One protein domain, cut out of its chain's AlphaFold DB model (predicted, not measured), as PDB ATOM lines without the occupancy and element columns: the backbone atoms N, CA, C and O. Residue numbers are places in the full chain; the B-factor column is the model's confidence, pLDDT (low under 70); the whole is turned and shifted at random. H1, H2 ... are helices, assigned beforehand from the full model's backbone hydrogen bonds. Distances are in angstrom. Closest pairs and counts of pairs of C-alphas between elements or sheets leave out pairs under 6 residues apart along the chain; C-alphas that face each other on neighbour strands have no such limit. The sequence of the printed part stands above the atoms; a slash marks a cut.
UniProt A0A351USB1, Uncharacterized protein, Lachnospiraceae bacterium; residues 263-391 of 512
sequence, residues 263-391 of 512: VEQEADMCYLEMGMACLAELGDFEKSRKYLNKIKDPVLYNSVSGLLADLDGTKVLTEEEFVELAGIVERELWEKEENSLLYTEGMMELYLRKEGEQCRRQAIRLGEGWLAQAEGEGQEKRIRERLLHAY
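What this domain is: This is residues 263 to 391 of the 512 residues of an uncharacterized protein of Lachnospiraceae bacterium (UniProt A0A351USB1). Two groups of helices pack side by side: a bundle of four, H4 to H7, running up and down, each against the one before it, and a smaller group of three, H1 to H3, set steeply across one side of it. In the bundle H5 and H6 lie between H4 and H7; the last part of H1, residues 273 to 280, packs on H5, and H3 packs steeply on H4, while H2 packs on H1 and H3 and stays apart from the bundle. The printed part has 129 residues with seven named helices, H1 to H7 in that order, and no named strand; the class is all helix. It is compact, with a radius of gyration of the C-alphas of 14.0 A, and rounded, with spans of 37 by 34 by 23 A.

Where its parts are: The longest helix, H1, holds residues 263 to 280 and runs 25.6 A from C-alpha 263 at (79.567, 23.866, -111.098) to C-alpha 280 at (60.348, 29.822, -95.192). H2 holds residues 285 to 292, and H3 residues 298 to 311, 19.8 A long. H4 holds residues 319 to 334, 21.7 A long, and H5 residues 341 to 352. H6 holds residues 357 to 371, 21.1 A long. H7, residues 380 to 390, ends with C-alpha 390 at (46.541, 23.992, -95.776).

How they stand to each other: H1 touches H2 with residues 271 to 279 alone; they form a helical hairpin at a shallow tilt of 12 degrees, with the closest C-alphas, of Gly 275 and Ser 288, 4.2 A apart. H2 and H3, another hairpin, touch at Leu 292 and Tyr 301, whose C-alphas are 6.6 A apart. H1 and H3 are near each other. H1 touches the hub, H5, with residues 273 to 280 alone, at a steep tilt of 62 degrees; the closest C-alphas, of Ala 280 and Gly 346, are 4.7 A apart. H3 touches H4 at a steep tilt of 49 degrees, closest at the C-alphas of Ser 303 and Leu 325, 4.8 A apart. H5 and H6 run opposite ways at a shallow tilt of 16 degrees, with the C-alphas of Met 348 and Ala 363 closest at 4.4 A. H5 also touches H4, closest at the C-alphas of Glu 330 and Met 347, 7.2 A apart. H7 touches H6, closest at the C-alphas of Gly 367 and Ile 383, 5.8 A apart. H4 and H7 are apart. In H1 to H7 every O i to N i+4 pair is within hydrogen-bond range.

The domain as a whole: The two C-alphas farthest apart, those of Thr 314 and Gly 376, are 40.8 A apart. The printed part has no cut and no long link. The mean pLDDT of the printed part is 73.8; residues 263 to 292, 294 to 295, 332 to 342 and 374 to 379 are under 70.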
ATOM      1  N   VAL A 263      79.186  22.999-112.233       35.00
ATOM      2  CA  VAL A 263      79.567  23.866-111.098       35.00
ATOM      3  C   VAL A 263      78.659  25.098-110.984       35.00
ATOM      4  O   VAL A 263      78.334  25.525-109.871       35.00
ATOM      5  N   GLU A 264      78.233  25.682-112.107       37.72
ATOM      6  CA  GLU A 264      77.263  26.782-112.100       37.72
ATOM      7  C   GLU A 264      75.886  26.317-111.614       37.72
ATOM      8  O   GLU A 264      75.303  26.971-110.749       37.72
ATOM      9  N   GLN A 265      75.428  25.142-112.056       45.59
ATOM     10  CA  GLN A 265      74.195  24.522-111.568       45.59
ATOM     11  C   GLN A 265      74.245  24.226-110.057       45.59
ATOM     12  O   GLN A 265      73.264  24.467-109.359       45.59
ATOM     13  N   GLU A 266      75.369  23.748-109.514       43.34
ATOM     14  CA  GLU A 266      75.529  23.507-108.067       43.34
ATOM     15  C   GLU A 266      75.535  24.805-107.236       43.34
ATOM     16  O   GLU A 266      74.975  24.860-106.134       43.34
ATOM     17  N   ALA A 267      76.143  25.876-107.756       43.31
ATOM     18  CA  ALA A 267      76.142  27.184-107.106       43.31
ATOM     19  C   ALA A 267      74.742  27.819-107.093       43.31
ATOM     20  O   ALA A 267      74.352  28.424-106.088       43.31
ATOM     21  N   ASP A 268      73.989  27.653-108.178       52.47
ATOM     22  CA  ASP A 268      72.614  28.126-108.309       52.47
ATOM     23  C   ASP A 268      71.675  27.427-107.334       52.47
ATOM     24  O   ASP A 268      70.886  28.105-106.672       52.47
ATOM     25  N   MET A 269      71.845  26.117-107.137       56.75
ATOM     26  CA  MET A 269      71.124  25.379-106.098       56.75
ATOM     27  C   MET A 269      71.426  25.937-104.709       56.75
ATOM     28  O   MET A 269      70.506  26.317-103.993       56.75
ATOM     29  N   CYS A 270      72.696  26.145-104.352       52.34
ATOM     30  CA  CYS A 270      73.043  26.746-103.059       52.34
ATOM     31  C   CYS A 270      72.391  28.129-102.847       52.34
ATOM     32  O   CYS A 270      72.048  28.510-101.723       52.34
ATOM     33  N   TYR A 271      72.256  28.933-103.904       57.69
ATOM     34  CA  TYR A 271      71.583  30.229-103.825       57.69
ATOM     35  C   TYR A 271      70.065  30.107-103.737       57.69
ATOM     36  O   TYR A 271      69.454  30.881-102.991       57.69
ATOM     37  N   LEU A 272      69.485  29.130-104.432       60.59
ATOM     38  CA  LEU A 272      68.080  28.766-104.341       60.59
ATOM     39  C   LEU A 272      67.727  28.327-102.917       60.59
ATOM     40  O   LEU A 272      66.877  28.953-102.294       60.59
ATOM     41  N   GLU A 273      68.446  27.356-102.355       59.00
ATOM     42  CA  GLU A 273      68.256  26.840-100.992       59.00
ATOM     43  C   GLU A 273      68.310  27.960 -99.945       59.00
ATOM     44  O   GLU A 273      67.433  28.101 -99.093       59.00
ATOM     45  N   MET A 274      69.326  28.825-100.038       58.25
ATOM     46  CA  MET A 274      69.510  29.945 -99.114       58.25
ATOM     47  C   MET A 274      68.440  31.030 -99.279       58.25
ATOM     48  O   MET A 274      68.095  31.697 -98.298       58.25
ATOM     49  N   GLY A 275      67.937  31.235-100.498       58.50
ATOM     50  CA  GLY A 275      66.814  32.121-100.793       58.50
ATOM     51  C   GLY A 275      65.497  31.579-100.241       58.50
ATOM     52  O   GLY A 275      64.788  32.304 -99.538       58.50
ATOM     53  N   MET A 276      65.228  30.293-100.468       64.19
ATOM     54  CA  MET A 276      64.043  29.580 -99.988       64.19
ATOM     55  C   MET A 276      64.006  29.498 -98.462       64.19
ATOM     56  O   MET A 276      62.983  29.821 -97.868       64.19
ATOM     57  N   ALA A 277      65.130  29.217 -97.799       55.91
ATOM     58  CA  ALA A 277      65.214  29.264 -96.337       55.91
ATOM     59  C   ALA A 277      64.930  30.674 -95.779       55.91
ATOM     60  O   ALA A 277      64.297  30.824 -94.737       55.91
ATOM     61  N   CYS A 278      65.344  31.741 -96.480       54.72
ATOM     62  CA  CYS A 278      65.009  33.112 -96.071       54.72
ATOM     63  C   CYS A 278      63.512  33.439 -96.224       54.72
ATOM     64  O   CYS A 278      63.021  34.298 -95.490       54.72
ATOM     65  N   LEU A 279      62.804  32.777 -97.145       57.78
ATOM     66  CA  LEU A 279      61.346  32.878 -97.273       57.78
ATOM     67  C   LEU A 279      60.649  32.073 -96.177       57.78
ATOM     68  O   LEU A 279      59.856  32.638 -95.430       57.78
ATOM     69  N   ALA A 280      61.008  30.795 -96.054       50.59
ATOM     70  CA  ALA A 280      60.348  29.822 -95.192       50.59
ATOM     71  C   ALA A 280      60.535  30.096 -93.693       50.59
ATOM     72  O   ALA A 280      59.594  29.959 -92.919       50.59
ATOM     73  N   GLU A 281      61.742  30.487 -93.271       45.81
ATOM     74  CA  GLU A 281      62.076  30.595 -91.843       45.81
ATOM     75  C   GLU A 281      62.031  32.031 -91.308       45.81
ATOM     76  O   GLU A 281      61.968  32.237 -90.099       45.81
ATOM     77  N   LEU A 282      62.116  33.046 -92.178       41.44
ATOM     78  CA  LEU A 282      62.370  34.427 -91.748       41.44
ATOM     79  C   LEU A 282      61.387  35.466 -92.295       41.44
ATOM     80  O   LEU A 282      61.432  36.603 -91.822       41.44
ATOM     81  N   GLY A 283      60.564  35.130 -93.300       49.78
ATOM     82  CA  GLY A 283      59.724  36.110 -94.004       49.78
ATOM     83  C   GLY A 283      60.514  37.324 -94.521       49.78
ATOM     84  O   GLY A 283      59.975  38.423 -94.627       49.78
ATOM     85  N   ASP A 284      61.823  37.163 -94.761       59.44
ATOM     86  CA  ASP A 284      62.752  38.258 -95.060       59.44
ATOM     87  C   ASP A 284      63.003  38.306 -96.569       59.44
ATOM     88  O   ASP A 284      64.004  37.798 -97.093       59.44
ATOM     89  N   PHE A 285      62.043  38.917 -97.260       59.12
ATOM     90  CA  PHE A 285      61.987  39.027 -98.717       59.12
ATOM     91  C   PHE A 285      63.214  39.733 -99.309       59.12
ATOM     92  O   PHE A 285      63.758  39.299-100.327       59.12
ATOM     93  N   GLU A 286      63.753  40.755 -98.633       59.81
ATOM     94  CA  GLU A 286      64.975  41.438 -99.078       59.81
ATOM     95  C   GLU A 286      66.200  40.513 -99.056       59.81
ATOM     96  O   GLU A 286      67.038  40.538 -99.968       59.81
ATOM     97  N   LYS A 287      66.343  39.688 -98.010       58.09
ATOM     98  CA  LYS A 287      67.434  38.708 -97.947       58.09
ATOM     99  C   LYS A 287      67.240  37.581 -98.943       58.09
ATOM    100  O   LYS A 287      68.238  37.169 -99.530       58.09
ATOM    101  N   SER A 288      66.010  37.115 -99.126       62.06
ATOM    102  CA  SER A 288      65.681  36.098-100.119       62.06
ATOM    103  C   SER A 288      66.091  36.565-101.520       62.06
ATOM    104  O   SER A 288      66.981  35.972-102.134       62.06
ATOM    105  N   ARG A 289      65.612  37.743-101.945       64.38
ATOM    106  CA  ARG A 289      65.970  38.381-103.224       64.38
ATOM    107  C   ARG A 289      67.481  38.514-103.420       64.38
ATOM    108  O   ARG A 289      68.006  38.316-104.508       64.38
ATOM    109  N   LYS A 290      68.223  38.813-102.351       69.44
ATOM    110  CA  LYS A 290      69.686  38.936-102.403       69.44
ATOM    111  C   LYS A 290      70.415  37.622-102.716       69.44
ATOM    112  O   LYS A 290      71.514  37.683-103.274       69.44
ATOM    113  N   TYR A 291      69.893  36.478-102.281       58.47
ATOM    114  CA  TYR A 291      70.467  35.180-102.637       58.47
ATOM    115  C   TYR A 291      70.025  34.767-104.035       58.47
ATOM    116  O   TYR A 291      70.871  34.393-104.833       58.47
ATOM    117  N   LEU A 292      68.754  34.977-104.361       65.56
ATOM    118  CA  LEU A 292      68.163  34.556-105.629       65.56
ATOM    119  C   LEU A 292      68.700  35.354-106.824       65.56
ATOM    120  O   LEU A 292      68.947  34.778-107.871       65.56
ATOM    121  N   ASN A 293      69.068  36.628-106.633       70.00
ATOM    122  CA  ASN A 293      69.785  37.439-107.632       70.00
ATOM    123  C   ASN A 293      71.195  36.942-107.991       70.00
ATOM    124  O   ASN A 293      71.893  37.593-108.769       70.00
ATOM    125  N   LYS A 294      71.662  35.859-107.373       65.56
ATOM    126  CA  LYS A 294      72.950  35.240-107.685       65.56
ATOM    127  C   LYS A 294      72.813  33.956-108.494       65.56
ATOM    128  O   LYS A 294      73.853  33.437-108.885       65.56
ATOM    129  N   ILE A 295      71.582  33.487-108.712       69.38
ATOM    130  CA  ILE A 295      71.281  32.369-109.603       69.38
ATOM    131  C   ILE A 295      71.604  32.813-111.031       69.38
ATOM    132  O   ILE A 295      71.164  33.882-111.464       69.38
ATOM    133  N   LYS A 296      72.421  32.028-111.729       72.62
ATOM    134  CA  LYS A 296      72.828  32.259-113.114       72.62
ATOM    135  C   LYS A 296      71.895  31.575-114.107       72.62
ATOM    136  O   LYS A 296      71.719  32.112-115.199       72.62
ATOM    137  N   ASP A 297      71.288  30.451-113.728       75.75
ATOM    138  CA  ASP A 297      70.300  29.739-114.522       75.75
ATOM    139  C   ASP A 297      69.129  30.687-114.832       75.75
ATOM    140  O   ASP A 297      68.426  31.132-113.916       75.75
ATOM    141  N   PRO A 298      68.911  31.039-116.110       74.75
ATOM    142  CA  PRO A 298      67.920  32.041-116.470       74.75
ATOM    143  C   PRO A 298      66.497  31.582-116.165       74.75
ATOM    144  O   PRO A 298      65.645  32.411-115.850       74.75
ATOM    145  N   VAL A 299      66.221  30.284-116.287       79.31
ATOM    146  CA  VAL A 299      64.886  29.719-116.086       79.31
ATOM    147  C   VAL A 299      64.547  29.777-114.601       79.31
ATOM    148  O   VAL A 299      63.539  30.372-114.226       79.31
ATOM    149  N   LEU A 300      65.431  29.268-113.747       75.38
ATOM    150  CA  LEU A 300      65.278  29.269-112.301       75.38
ATOM    151  C   LEU A 300      65.287  30.691-111.726       75.38
ATOM    152  O   LEU A 300      64.425  31.031-110.912       75.38
ATOM    153  N   TYR A 301      66.196  31.556-112.184       79.88
ATOM    154  CA  TYR A 301      66.239  32.959-111.767       79.88
ATOM    155  C   TYR A 301      64.935  33.689-112.098       79.88
ATOM    156  O   TYR A 301      64.398  34.402-111.245       79.88
ATOM    157  N   ASN A 302      64.408  33.515-113.315       82.56
ATOM    158  CA  ASN A 302      63.170  34.169-113.737       82.56
ATOM    159  C   ASN A 302      61.958  33.626-112.976       82.56
ATOM    160  O   ASN A 302      61.118  34.423-112.551       82.56
ATOM    161  N   SER A 303      61.889  32.311-112.755       84.81
ATOM    162  CA  SER A 303      60.818  31.684-111.976       84.81
ATOM    163  C   SER A 303      60.788  32.221-110.557       84.81
ATOM    164  O   SER A 303      59.776  32.757-110.106       84.81
ATOM    165  N   VAL A 304      61.929  32.183-109.875       78.44
ATOM    166  CA  VAL A 304      62.015  32.648-108.498       78.44
ATOM    167  C   VAL A 304      61.799  34.160-108.389       78.44
ATOM    168  O   VAL A 304      61.081  34.623-107.503       78.44
ATOM    169  N   SER A 305      62.376  34.952-109.295       81.19
ATOM    170  CA  SER A 305      62.165  36.404-109.308       81.19
ATOM    171  C   SER A 305      60.705  36.768-109.567       81.19
ATOM    172  O   SER A 305      60.208  37.728-108.982       81.19
ATOM    173  N   GLY A 306      60.010  36.002-110.415       84.25
ATOM    174  CA  GLY A 306      58.581  36.155-110.668       84.25
ATOM    175  C   GLY A 306      57.742  35.885-109.422       84.25
ATOM    176  O   GLY A 306      56.910  36.719-109.071       84.25
ATOM    177  N   LEU A 307      58.014  34.779-108.725       85.44
ATOM    178  CA  LEU A 307      57.345  34.416-107.470       85.44
ATOM    179  C   LEU A 307      57.576  35.473-106.383       85.44
ATOM    180  O   LEU A 307      56.631  35.926-105.748       85.44
ATOM    181  N   LEU A 308      58.817  35.938-106.210       78.69
ATOM    182  CA  LEU A 308      59.123  37.022-105.272       78.69
ATOM    183  C   LEU A 308      58.412  38.326-105.628       78.69
ATOM    184  O   LEU A 308      57.947  39.042-104.743       78.69
ATOM    185  N   ALA A 309      58.359  38.662-106.916       82.19
ATOM    186  CA  ALA A 309      57.705  39.880-107.361       82.19
ATOM    187  C   ALA A 309      56.198  39.852-107.072       82.19
ATOM    188  O   ALA A 309      55.657  40.908-106.735       82.19
ATOM    189  N   ASP A 310      55.566  38.677-107.174       85.75
ATOM    190  CA  ASP A 310      54.172  38.436-106.785       85.75
ATOM    191  C   ASP A 310      53.950  38.616-105.282       85.75
ATOM    192  O   ASP A 310      53.098  39.400-104.870       85.75
ATOM    193  N   LEU A 311      54.780  37.967-104.463       77.19
ATOM    194  CA  LEU A 311      54.683  38.037-103.001       77.19
ATOM    195  C   LEU A 311      54.904  39.455-102.452       77.19
ATOM    196  O   LEU A 311      54.244  39.855-101.496       77.19
ATOM    197  N   ASP A 312      55.797  40.228-103.074       77.19
ATOM    198  CA  ASP A 312      56.064  41.625-102.706       77.19
ATOM    199  C   ASP A 312      55.041  42.611-103.317       77.19
ATOM    200  O   ASP A 312      55.177  43.828-103.161       77.19
ATOM    201  N   GLY A 313      54.046  42.118-104.066       79.75
ATOM    202  CA  GLY A 313      53.010  42.921-104.728       79.75
ATOM    203  C   GLY A 313      53.518  43.798-105.879       79.75
ATOM    204  O   GLY A 313      52.796  44.656-106.385       79.75
ATOM    205  N   THR A 314      54.774  43.616-106.297       82.44
ATOM    206  CA  THR A 314      55.398  44.371-107.401       82.44
ATOM    207  C   THR A 314      54.997  43.852-108.781       82.44
ATOM    208  O   THR A 314      55.060  44.586-109.767       82.44
ATOM    209  N   LYS A 315      54.570  42.592-108.844       85.69
ATOM    210  CA  LYS A 315      53.899  41.949-109.969       85.69
ATOM    211  C   LYS A 315      52.661  41.253-109.400       85.69
ATOM    212  O   LYS A 315      52.632  40.957-108.216       85.69
ATOM    213  N   VAL A 316      51.651  41.012-110.221       89.44
ATOM    214  CA  VAL A 316      50.540  40.129-109.854       89.44
ATOM    215  C   VAL A 316      50.515  39.014-110.884       89.44
ATOM    216  O   VAL A 316      50.360  39.282-112.074       89.44
ATOM    217  N   LEU A 317      50.753  37.794-110.427       89.56
ATOM    218  CA  LEU A 317      50.625  36.555-111.179       89.56
ATOM    219  C   LEU A 317      49.222  35.989-110.976       89.56
ATOM    220  O   LEU A 317      48.655  36.092-109.878       89.56
ATOM    221  N   THR A 318      48.678  35.351-112.009       93.56
ATOM    222  CA  THR A 318      47.528  34.458-111.828       93.56
ATOM    223  C   THR A 318      47.935  33.251-110.980       93.56
ATOM    224  O   THR A 318      49.121  32.973-110.786       93.56
ATOM    225  N   GLU A 319      46.956  32.525-110.442       91.69
ATOM    226  CA  GLU A 319      47.246  31.295-109.702       91.69
ATOM    227  C   GLU A 319      47.971  30.262-110.582       91.69
ATOM    228  O   GLU A 319      48.954  29.666-110.151       91.69
ATOM    229  N   GLU A 320      47.544  30.113-111.837       91.88
ATOM    230  CA  GLU A 320      48.150  29.195-112.807       91.88
ATOM    231  C   GLU A 320      49.617  29.552-113.086       91.88
ATOM    232  O   GLU A 320      50.486  28.683-113.016       91.88
ATOM    233  N   GLU A 321      49.908  30.837-113.320       91.69
ATOM    234  CA  GLU A 321      51.274  31.334-113.518       91.69
ATOM    235  C   GLU A 321      52.134  31.115-112.266       91.69
ATOM    236  O   GLU A 321      53.295  30.720-112.363       91.69
ATOM    237  N   PHE A 322      51.574  31.352-111.075       91.88
ATOM    238  CA  PHE A 322      52.281  31.128-109.817       91.88
ATOM    239  C   PHE A 322      52.646  29.651-109.645       91.88
ATOM    240  O   PHE A 322      53.793  29.323-109.339       91.88
ATOM    241  N   VAL A 323      51.690  28.750-109.884       92.44
ATOM    242  CA  VAL A 323      51.909  27.304-109.777       92.44
ATOM    243  C   VAL A 323      52.920  26.817-110.811       92.44
ATOM    244  O   VAL A 323      53.754  25.976-110.477       92.44
ATOM    245  N   GLU A 324      52.894  27.356-112.031       91.81
ATOM    246  CA  GLU A 324      53.864  27.023-113.075       91.81
ATOM    247  C   GLU A 324      55.294  27.389-112.654       91.81
ATOM    248  O   GLU A 324      56.183  26.531-112.684       91.81
ATOM    249  N   LEU A 325      55.513  28.626-112.191       88.69
ATOM    250  CA  LEU A 325      56.832  29.075-111.741       88.69
ATOM    251  C   LEU A 325      57.301  28.312-110.495       88.69
ATOM    252  O   LEU A 325      58.461  27.903-110.428       88.69
ATOM    253  N   ALA A 326      56.414  28.082-109.524       87.69
ATOM    254  CA  ALA A 326      56.736  27.310-108.325       87.69
ATOM    255  C   ALA A 326      57.052  25.845-108.665       87.69
ATOM    256  O   ALA A 326      57.982  25.273-108.106       87.69
ATOM    257  N   GLY A 327      56.358  25.262-109.645       86.81
ATOM    258  CA  GLY A 327      56.618  23.903-110.114       86.81
ATOM    259  C   GLY A 327      57.969  23.749-110.819       86.81
ATOM    260  O   GLY A 327      58.564  22.676-110.759       86.81
ATOM    261  N   ILE A 328      58.485  24.803-111.464       85.25
ATOM    262  CA  ILE A 328      59.865  24.817-111.982       85.25
ATOM    263  C   ILE A 328      60.859  24.739-110.818       85.25
ATOM    264  O   ILE A 328      61.758  23.905-110.843       85.25
ATOM    265  N   VAL A 329      60.663  25.564-109.786       79.50
ATOM    266  CA  VAL A 329      61.515  25.575-108.586       79.50
ATOM    267  C   VAL A 329      61.479  24.225-107.867       79.50
ATOM    268  O   VAL A 329      62.521  23.714-107.468       79.50
ATOM    269  N   GLU A 330      60.295  23.626-107.739       81.75
ATOM    270  CA  GLU A 330      60.122  22.319-107.109       81.75
ATOM    271  C   GLU A 330      60.897  21.212-107.832       81.75
ATOM    272  O   GLU A 330      61.585  20.433-107.178       81.75
ATOM    273  N   ARG A 331      60.815  21.143-109.170       79.19
ATOM    274  CA  ARG A 331      61.508  20.105-109.955       79.19
ATOM    275  C   ARG A 331      63.024  20.179-109.796       79.19
ATOM    276  O   ARG A 331      63.651  19.152-109.565       79.19
ATOM    277  N   GLU A 332      63.584  21.386-109.838       68.62
ATOM    278  CA  GLU A 332      65.025  21.598-109.650       68.62
ATOM    279  C   GLU A 332      65.505  21.178-108.250       68.62
ATOM    280  O   GLU A 332      66.611  20.656-108.100       68.62
ATOM    281  N   LEU A 333      64.668  21.361-107.220       63.78
ATOM    282  CA  LEU A 333      64.947  20.892-105.855       63.78
ATOM    283  C   LEU A 333      64.810  19.363-105.727       63.78
ATOM    284  O   LEU A 333      65.605  18.730-105.033       63.78
ATOM    285  N   TRP A 334      63.821  18.769-106.399       55.28
ATOM    286  CA  TRP A 334      63.478  17.347-106.291       55.28
ATOM    287  C   TRP A 334      64.444  16.415-107.036       55.28
ATOM    288  O   TRP A 334      64.682  15.293-106.597       55.28
ATOM    289  N   GLU A 335      65.036  16.856-108.148       47.62
ATOM    290  CA  GLU A 335      65.967  16.032-108.938       47.62
ATOM    291  C   GLU A 335      67.335  15.814-108.259       47.62
ATOM    292  O   GLU A 335      68.119  14.983-108.723       47.62
ATOM    293  N   LYS A 336      67.639  16.524-107.157       47.31
ATOM    294  CA  LYS A 336      68.998  16.582-106.579       47.31
ATOM    295  C   LYS A 336      69.129  16.146-105.113       47.31
ATOM    296  O   LYS A 336      70.226  15.744-104.729       47.31
ATOM    297  N   GLU A 337      68.064  16.141-104.307       44.88
ATOM    298  CA  GLU A 337      68.098  15.649-102.916       44.88
ATOM    299  C   GLU A 337      66.838  14.827-102.572       44.88
ATOM    300  O   GLU A 337      65.714  15.276-102.776       44.88
ATOM    301  N   GLU A 338      67.006  13.623-102.005       44.72
ATOM    302  CA  GLU A 338      65.894  12.848-101.424       44.72
ATOM    303  C   GLU A 338      65.249  13.641-100.263       44.72
ATOM    304  O   GLU A 338      65.889  13.860 -99.237       44.72
ATOM    305  N   ASN A 339      63.984  14.059-100.422       50.62
ATOM    306  CA  ASN A 339      63.019  14.434 -99.369       50.62
ATOM    307  C   ASN A 339      63.551  15.190 -98.136       50.62
ATOM    308  O   ASN A 339      63.196  14.887 -96.990       50.62
ATOM    309  N   SER A 340      64.369  16.219 -98.341       62.28
ATOM    310  CA  SER A 340      64.782  17.088 -97.239       62.28
ATOM    311  C   SER A 340      63.572  17.846 -96.681       62.28
ATOM    312  O   SER A 340      62.920  18.605 -97.401       62.28
ATOM    313  N   LEU A 341      63.302  17.678 -95.378       65.25
ATOM    314  CA  LEU A 341      62.252  18.387 -94.625       65.25
ATOM    315  C   LEU A 341      62.226  19.891 -94.938       65.25
ATOM    316  O   LEU A 341      61.156  20.479 -95.073       65.25
ATOM    317  N   LEU A 342      63.408  20.501 -95.076       63.97
ATOM    318  CA  LEU A 342      63.569  21.931 -95.331       63.97
ATOM    319  C   LEU A 342      62.918  22.369 -96.654       63.97
ATOM    320  O   LEU A 342      62.320  23.444 -96.709       63.97
ATOM    321  N   TYR A 343      63.014  21.557 -97.713       70.00
ATOM    322  CA  TYR A 343      62.429  21.905 -99.012       70.00
ATOM    323  C   TYR A 343      60.936  21.703 -99.040       70.00
ATOM    324  O   TYR A 343      60.228  22.587 -99.514       70.00
ATOM    325  N   THR A 344      60.455  20.580 -98.505       77.62
ATOM    326  CA  THR A 344      59.018  20.337 -98.393       77.62
ATOM    327  C   THR A 344      58.368  21.475 -97.619       77.62
ATOM    328  O   THR A 344      57.408  22.074 -98.090       77.62
ATOM    329  N   GLU A 345      58.945  21.845 -96.478       75.81
ATOM    330  CA  GLU A 345      58.435  22.927 -95.651       75.81
ATOM    331  C   GLU A 345      58.453  24.284 -96.370       75.81
ATOM    332  O   GLU A 345      57.459  25.013 -96.343       75.81
ATOM    333  N   GLY A 346      59.561  24.622 -97.037       75.50
ATOM    334  CA  GLY A 346      59.689  25.889 -97.752       75.50
ATOM    335  C   GLY A 346      58.775  26.002 -98.970       75.50
ATOM    336  O   GLY A 346      58.222  27.073 -99.218       75.50
ATOM    337  N   MET A 347      58.569  24.906 -99.700       84.62
ATOM    338  CA  MET A 347      57.649  24.866-100.836       84.62
ATOM    339  C   MET A 347      56.187  24.903-100.387       84.62
ATOM    340  O   MET A 347      55.397  25.631-100.982       84.62
ATOM    341  N   MET A 348      55.827  24.195 -99.308       88.62
ATOM    342  CA  MET A 348      54.495  24.313 -98.705       88.62
ATOM    343  C   MET A 348      54.203  25.759 -98.301       88.62
ATOM    344  O   MET A 348      53.157  26.286 -98.663       88.62
ATOM    345  N   GLU A 349      55.135  26.416 -97.604       82.38
ATOM    346  CA  GLU A 349      54.985  27.824 -97.218       82.38
ATOM    347  C   GLU A 349      54.812  28.721 -98.447       82.38
ATOM    348  O   GLU A 349      53.915  29.558 -98.473       82.38
ATOM    349  N   LEU A 350      55.628  28.529 -99.488       83.50
ATOM    350  CA  LEU A 350      55.533  29.306-100.722       83.50
ATOM    351  C   LEU A 350      54.148  29.185-101.370       83.50
ATOM    352  O   LEU A 350      53.558  30.200-101.734       83.50
ATOM    353  N   TYR A 351      53.621  27.966-101.493       89.81
ATOM    354  CA  TYR A 351      52.290  27.736-102.051       89.81
ATOM    355  C   TYR A 351      51.184  28.327-101.172       89.81
ATOM    356  O   TYR A 351      50.271  28.958-101.691       89.81
ATOM    357  N   LEU A 352      51.281  28.196 -99.847       87.62
ATOM    358  CA  LEU A 352      50.270  28.713 -98.916       87.62
ATOM    359  C   LEU A 352      50.220  30.245 -98.842       87.62
ATOM    360  O   LEU A 352      49.247  30.799 -98.337       87.62
ATOM    361  N   ARG A 353      51.233  30.949 -99.360       85.19
ATOM    362  CA  ARG A 353      51.230  32.417 -99.456       85.19
ATOM    363  C   ARG A 353      50.350  32.956-100.576       85.19
ATOM    364  O   ARG A 353      49.994  34.133-100.531       85.19
ATOM    365  N   LYS A 354      50.026  32.134-101.574       86.75
ATOM    366  CA  LYS A 354      49.136  32.509-102.668       86.75
ATOM    367  C   LYS A 354      47.745  31.964-102.377       86.75
ATOM    368  O   LYS A 354      47.555  30.756-102.275       86.75
ATOM    369  N   GLU A 355      46.768  32.859-102.257       85.31
ATOM    370  CA  GLU A 355      45.370  32.444-102.161       85.31
ATOM    371  C   GLU A 355      44.957  31.733-103.450       85.31
ATOM    372  O   GLU A 355      45.142  32.262-104.549       85.31
ATOM    373  N   GLY A 356      44.414  30.528-103.302       88.88
ATOM    374  CA  GLY A 356      44.007  29.722-104.439       88.88
ATOM    375  C   GLY A 356      43.911  28.232-104.120       88.88
ATOM    376  O   GLY A 356      44.616  27.696-103.259       88.88
ATOM    377  N   GLU A 357      42.990  27.555-104.800       90.44
ATOM    378  CA  GLU A 357      42.701  26.144-104.560       90.44
ATOM    379  C   GLU A 357      43.808  25.217-105.087       90.44
ATOM    380  O   GLU A 357      44.127  24.199-104.470       90.44
ATOM    381  N   GLN A 358      44.414  25.569-106.219       91.38
ATOM    382  CA  GLN A 358      45.501  24.831-106.848       91.38
ATOM    383  C   GLN A 358      46.786  24.953-106.028       91.38
ATOM    384  O   GLN A 358      47.435  23.935-105.783       91.38
ATOM    385  N   CYS A 359      47.127  26.153-105.547       91.25
ATOM    386  CA  CYS A 359      48.263  26.365-104.645       91.25
ATOM    387  C   CYS A 359      48.108  25.545-103.359       91.25
ATOM    388  O   CYS A 359      49.002  24.782-102.986       91.25
ATOM    389  N   ARG A 360      46.926  25.606-102.739       92.62
ATOM    390  CA  ARG A 360      46.583  24.798-101.564       92.62
ATOM    391  C   ARG A 360      46.763  23.298-101.818       92.62
ATOM    392  O   ARG A 360      47.409  22.615-101.026       92.62
ATOM    393  N   ARG A 361      46.260  22.790-102.950       93.00
ATOM    394  CA  ARG A 361      46.425  21.381-103.347       93.00
ATOM    395  C   ARG A 361      47.897  20.981-103.509       93.00
ATOM    396  O   ARG A 361      48.254  19.866-103.133       93.00
ATOM    397  N   GLN A 362      48.759  21.865-104.019       93.50
ATOM    398  CA  GLN A 362      50.200  21.583-104.107       93.50
ATOM    399  C   GLN A 362      50.861  21.495-102.727       93.50
ATOM    400  O   GLN A 362      51.639  20.570-102.490       93.50
ATOM    401  N   ALA A 363      50.515  22.391-101.798       91.88
ATOM    402  CA  ALA A 363      51.017  22.323-100.426       91.88
ATOM    403  C   ALA A 363      50.604  21.015 -99.725       91.88
ATOM    404  O   ALA A 363      51.439  20.369 -99.092       91.88
ATOM    405  N   ILE A 364      49.346  20.586 -99.890       93.88
ATOM    406  CA  ILE A 364      48.852  19.313 -99.341       93.88
ATOM    407  C   ILE A 364      49.627  18.130 -99.932       93.88
ATOM    408  O   ILE A 364      50.166  17.325 -99.172       93.88
ATOM    409  N   ARG A 365      49.774  18.068-101.268       93.06
ATOM    410  CA  ARG A 365      50.543  17.009-101.952       93.06
ATOM    411  C   ARG A 365      51.956  16.876-101.385       93.06
ATOM    412  O   ARG A 365      52.417  15.761-101.153       93.06
ATOM    413  N   LEU A 366      52.644  18.000-101.189       89.56
ATOM    414  CA  LEU A 366      54.009  18.021-100.664       89.56
ATOM    415  C   LEU A 366      54.074  17.501 -99.225       89.56
ATOM    416  O   LEU A 366      54.904  16.643 -98.924       89.56
ATOM    417  N   GLY A 367      53.195  17.991 -98.348       88.50
ATOM    418  CA  GLY A 367      53.182  17.593 -96.941       88.50
ATOM    419  C   GLY A 367      52.821  16.122 -96.740       88.50
ATOM    420  O   GLY A 367      53.525  15.411 -96.025       88.50
ATOM    421  N   GLU A 368      51.769  15.637 -97.403       89.69
ATOM    422  CA  GLU A 368      51.362  14.226 -97.342       89.69
ATOM    423  C   GLU A 368      52.420  13.305 -97.956       89.69
ATOM    424  O   GLU A 368      52.750  12.266 -97.380       89.69
ATOM    425  N   GLY A 369      52.997  13.709 -99.094       87.12
ATOM    426  CA  GLY A 369      54.059  12.964 -99.764       87.12
ATOM    427  C   GLY A 369      55.308  12.803 -98.898       87.12
ATOM    428  O   GLY A 369      55.919  11.735 -98.909       87.12
ATOM    429  N   TRP A 370      55.654  13.830 -98.115       84.94
ATOM    430  CA  TRP A 370      56.763  13.766 -97.163       84.94
ATOM    431  C   TRP A 370      56.426  12.899 -95.945       84.94
ATOM    432  O   TRP A 370      57.217  12.030 -95.584       84.94
ATOM    433  N   LEU A 371      55.237  13.061 -95.348       82.75
ATOM    434  CA  LEU A 371      54.807  12.248 -94.201       82.75
ATOM    435  C   LEU A 371      54.744  10.752 -94.525       82.75
ATOM    436  O   LEU A 371      55.057   9.935 -93.665       82.75
ATOM    437  N   ALA A 372      54.388  10.382 -95.758       81.44
ATOM    438  CA  ALA A 372      54.368   8.986 -96.196       81.44
ATOM    439  C   ALA A 372      55.756   8.314 -96.191       81.44
ATOM    440  O   ALA A 372      55.839   7.088 -96.225       81.44
ATOM    441  N   GLN A 373      56.833   9.104 -96.175       71.44
ATOM    442  CA  GLN A 373      58.219   8.638 -96.284       71.44
ATOM    443  C   GLN A 373      59.059   8.970 -95.041       71.44
ATOM    444  O   GLN A 373      60.242   8.639 -94.994       71.44
ATOM    445  N   ALA A 374      58.473   9.635 -94.044       64.31
ATOM    446  CA  ALA A 374      59.185  10.088 -92.861       64.31
ATOM    447  C   ALA A 374      59.525   8.918 -91.918       64.31
ATOM    448  O   ALA A 374      58.648   8.176 -91.481       64.31
ATOM    449  N   GLU A 375      60.806   8.787 -91.560       51.91
ATOM    450  CA  GLU A 375      61.286   7.859 -90.530       51.91
ATOM    451  C   GLU A 375      61.674   8.641 -89.256       51.91
ATOM    452  O   GLU A 375      62.840   8.976 -89.046       51.91
ATOM    453  N   GLY A 376      60.702   8.964 -88.390       49.91
ATOM    454  CA  GLY A 376      60.967   9.449 -87.025       49.91
ATOM    455  C   GLY A 376      60.079  10.596 -86.513       49.91
ATOM    456  O   GLY A 376      59.756  11.538 -87.227       49.91
ATOM    457  N   GLU A 377      59.784  10.563 -85.209       49.56
ATOM    458  CA  GLU A 377      58.735  11.360 -84.537       49.56
ATOM    459  C   GLU A 377      59.021  12.878 -84.392       49.56
ATOM    460  O   GLU A 377      58.127  13.651 -84.055       49.56
ATOM    461  N   GLY A 378      60.251  13.351 -84.635       56.31
ATOM    462  CA  GLY A 378      60.651  14.729 -84.287       56.31
ATOM    463  C   GLY A 378      60.365  15.807 -85.343       56.31
ATOM    464  O   GLY A 378      60.171  16.972 -85.002       56.31
ATOM    465  N   GLN A 379      60.365  15.442 -86.627       62.44
ATOM    466  CA  GLN A 379      60.291  16.389 -87.753       62.44
ATOM    467  C   GLN A 379      58.878  16.517 -88.347       62.44
ATOM    468  O   GLN A 379      58.562  17.527 -88.976       62.44
ATOM    469  N   GLU A 380      58.004  15.544 -88.074       78.50
ATOM    470  CA  GLU A 380      56.621  15.498 -88.563       78.50
ATOM    471  C   GLU A 380      55.768  16.676 -88.090       78.50
ATOM    472  O   GLU A 380      54.912  17.162 -88.829       78.50
ATOM    473  N   LYS A 381      56.025  17.181 -86.879       82.56
ATOM    474  CA  LYS A 381      55.236  18.250 -86.260       82.56
ATOM    475  C   LYS A 381      55.111  19.491 -87.153       82.56
ATOM    476  O   LYS A 381      54.002  19.965 -87.378       82.56
ATOM    477  N   ARG A 382      56.225  19.969 -87.728       80.06
ATOM    478  CA  ARG A 382      56.256  21.183 -88.575       80.06
ATOM    479  C   ARG A 382      55.464  21.022 -89.875       80.06
ATOM    480  O   ARG A 382      54.886  21.991 -90.369       80.06
ATOM    481  N   ILE A 383      55.452  19.812 -90.435       86.75
ATOM    482  CA  ILE A 383      54.692  19.493 -91.651       86.75
ATOM    483  C   ILE A 383      53.205  19.377 -91.325       86.75
ATOM    484  O   ILE A 383      52.377  19.935 -92.041       86.75
ATOM    485  N   ARG A 384      52.858  18.728 -90.211       89.69
ATOM    486  CA  ARG A 384      51.465  18.563 -89.771       89.69
ATOM    487  C   ARG A 384      50.804  19.882 -89.388       89.69
ATOM    488  O   ARG A 384      49.645  20.089 -89.731       89.69
ATOM    489  N   GLU A 385      51.539  20.804 -88.764       87.31
ATOM    490  CA  GLU A 385      51.068  22.175 -88.514       87.31
ATOM    491  C   GLU A 385      50.731  22.905 -89.822       87.31
ATOM    492  O   GLU A 385      49.691  23.551 -89.923       87.31
ATOM    493  N   ARG A 386      51.558  22.754 -90.863       87.12
ATOM    494  CA  ARG A 386      51.272  23.352 -92.176       87.12
ATOM    495  C   ARG A 386      50.126  22.678 -92.901       87.12
ATOM    496  O   ARG A 386      49.324  23.378 -93.502       87.12
ATOM    497  N   LEU A 387      50.023  21.353 -92.833       92.19
ATOM    498  CA  LEU A 387      48.884  20.627 -93.394       92.19
ATOM    499  C   LEU A 387      47.575  21.062 -92.736       92.19
ATOM    500  O   LEU A 387      46.601  21.305 -93.438       92.19
ATOM    501  N   LEU A 388      47.566  21.243 -91.413       89.75
ATOM    502  CA  LEU A 388      46.404  21.762 -90.694       89.75
ATOM    503  C   LEU A 388      45.937  23.116 -91.252       89.75
ATOM    504  O   LEU A 388      44.737  23.308 -91.443       89.75
ATOM    505  N   HIS A 389      46.873  24.025 -91.540       86.62
ATOM    506  CA  HIS A 389      46.577  25.313 -92.177       86.62
ATOM    507  C   HIS A 389      46.213  25.194 -93.661       86.62
ATOM    508  O   HIS A 389      45.450  26.013 -94.165       86.62
ATOM    509  N   ALA A 390      46.772  24.205 -94.358       90.50
ATOM    510  CA  ALA A 390      46.541  23.992 -95.776       90.50
ATOM    511  C   ALA A 390      45.144  23.439 -96.052       90.50
ATOM    512  O   ALA A 390      44.503  23.887 -96.992       90.50
ATOM    513  N   TYR A 391      44.657  22.484 -95.262       90.12
ATOM    514  CA  TYR A 391      43.328  21.920 -95.477       90.12
ATOM    515  C   TYR A 391      42.238  22.993 -95.343       90.12
ATOM    516  O   TYR A 391      42.236  23.815 -94.426       90.12
TER     517      TYR A 391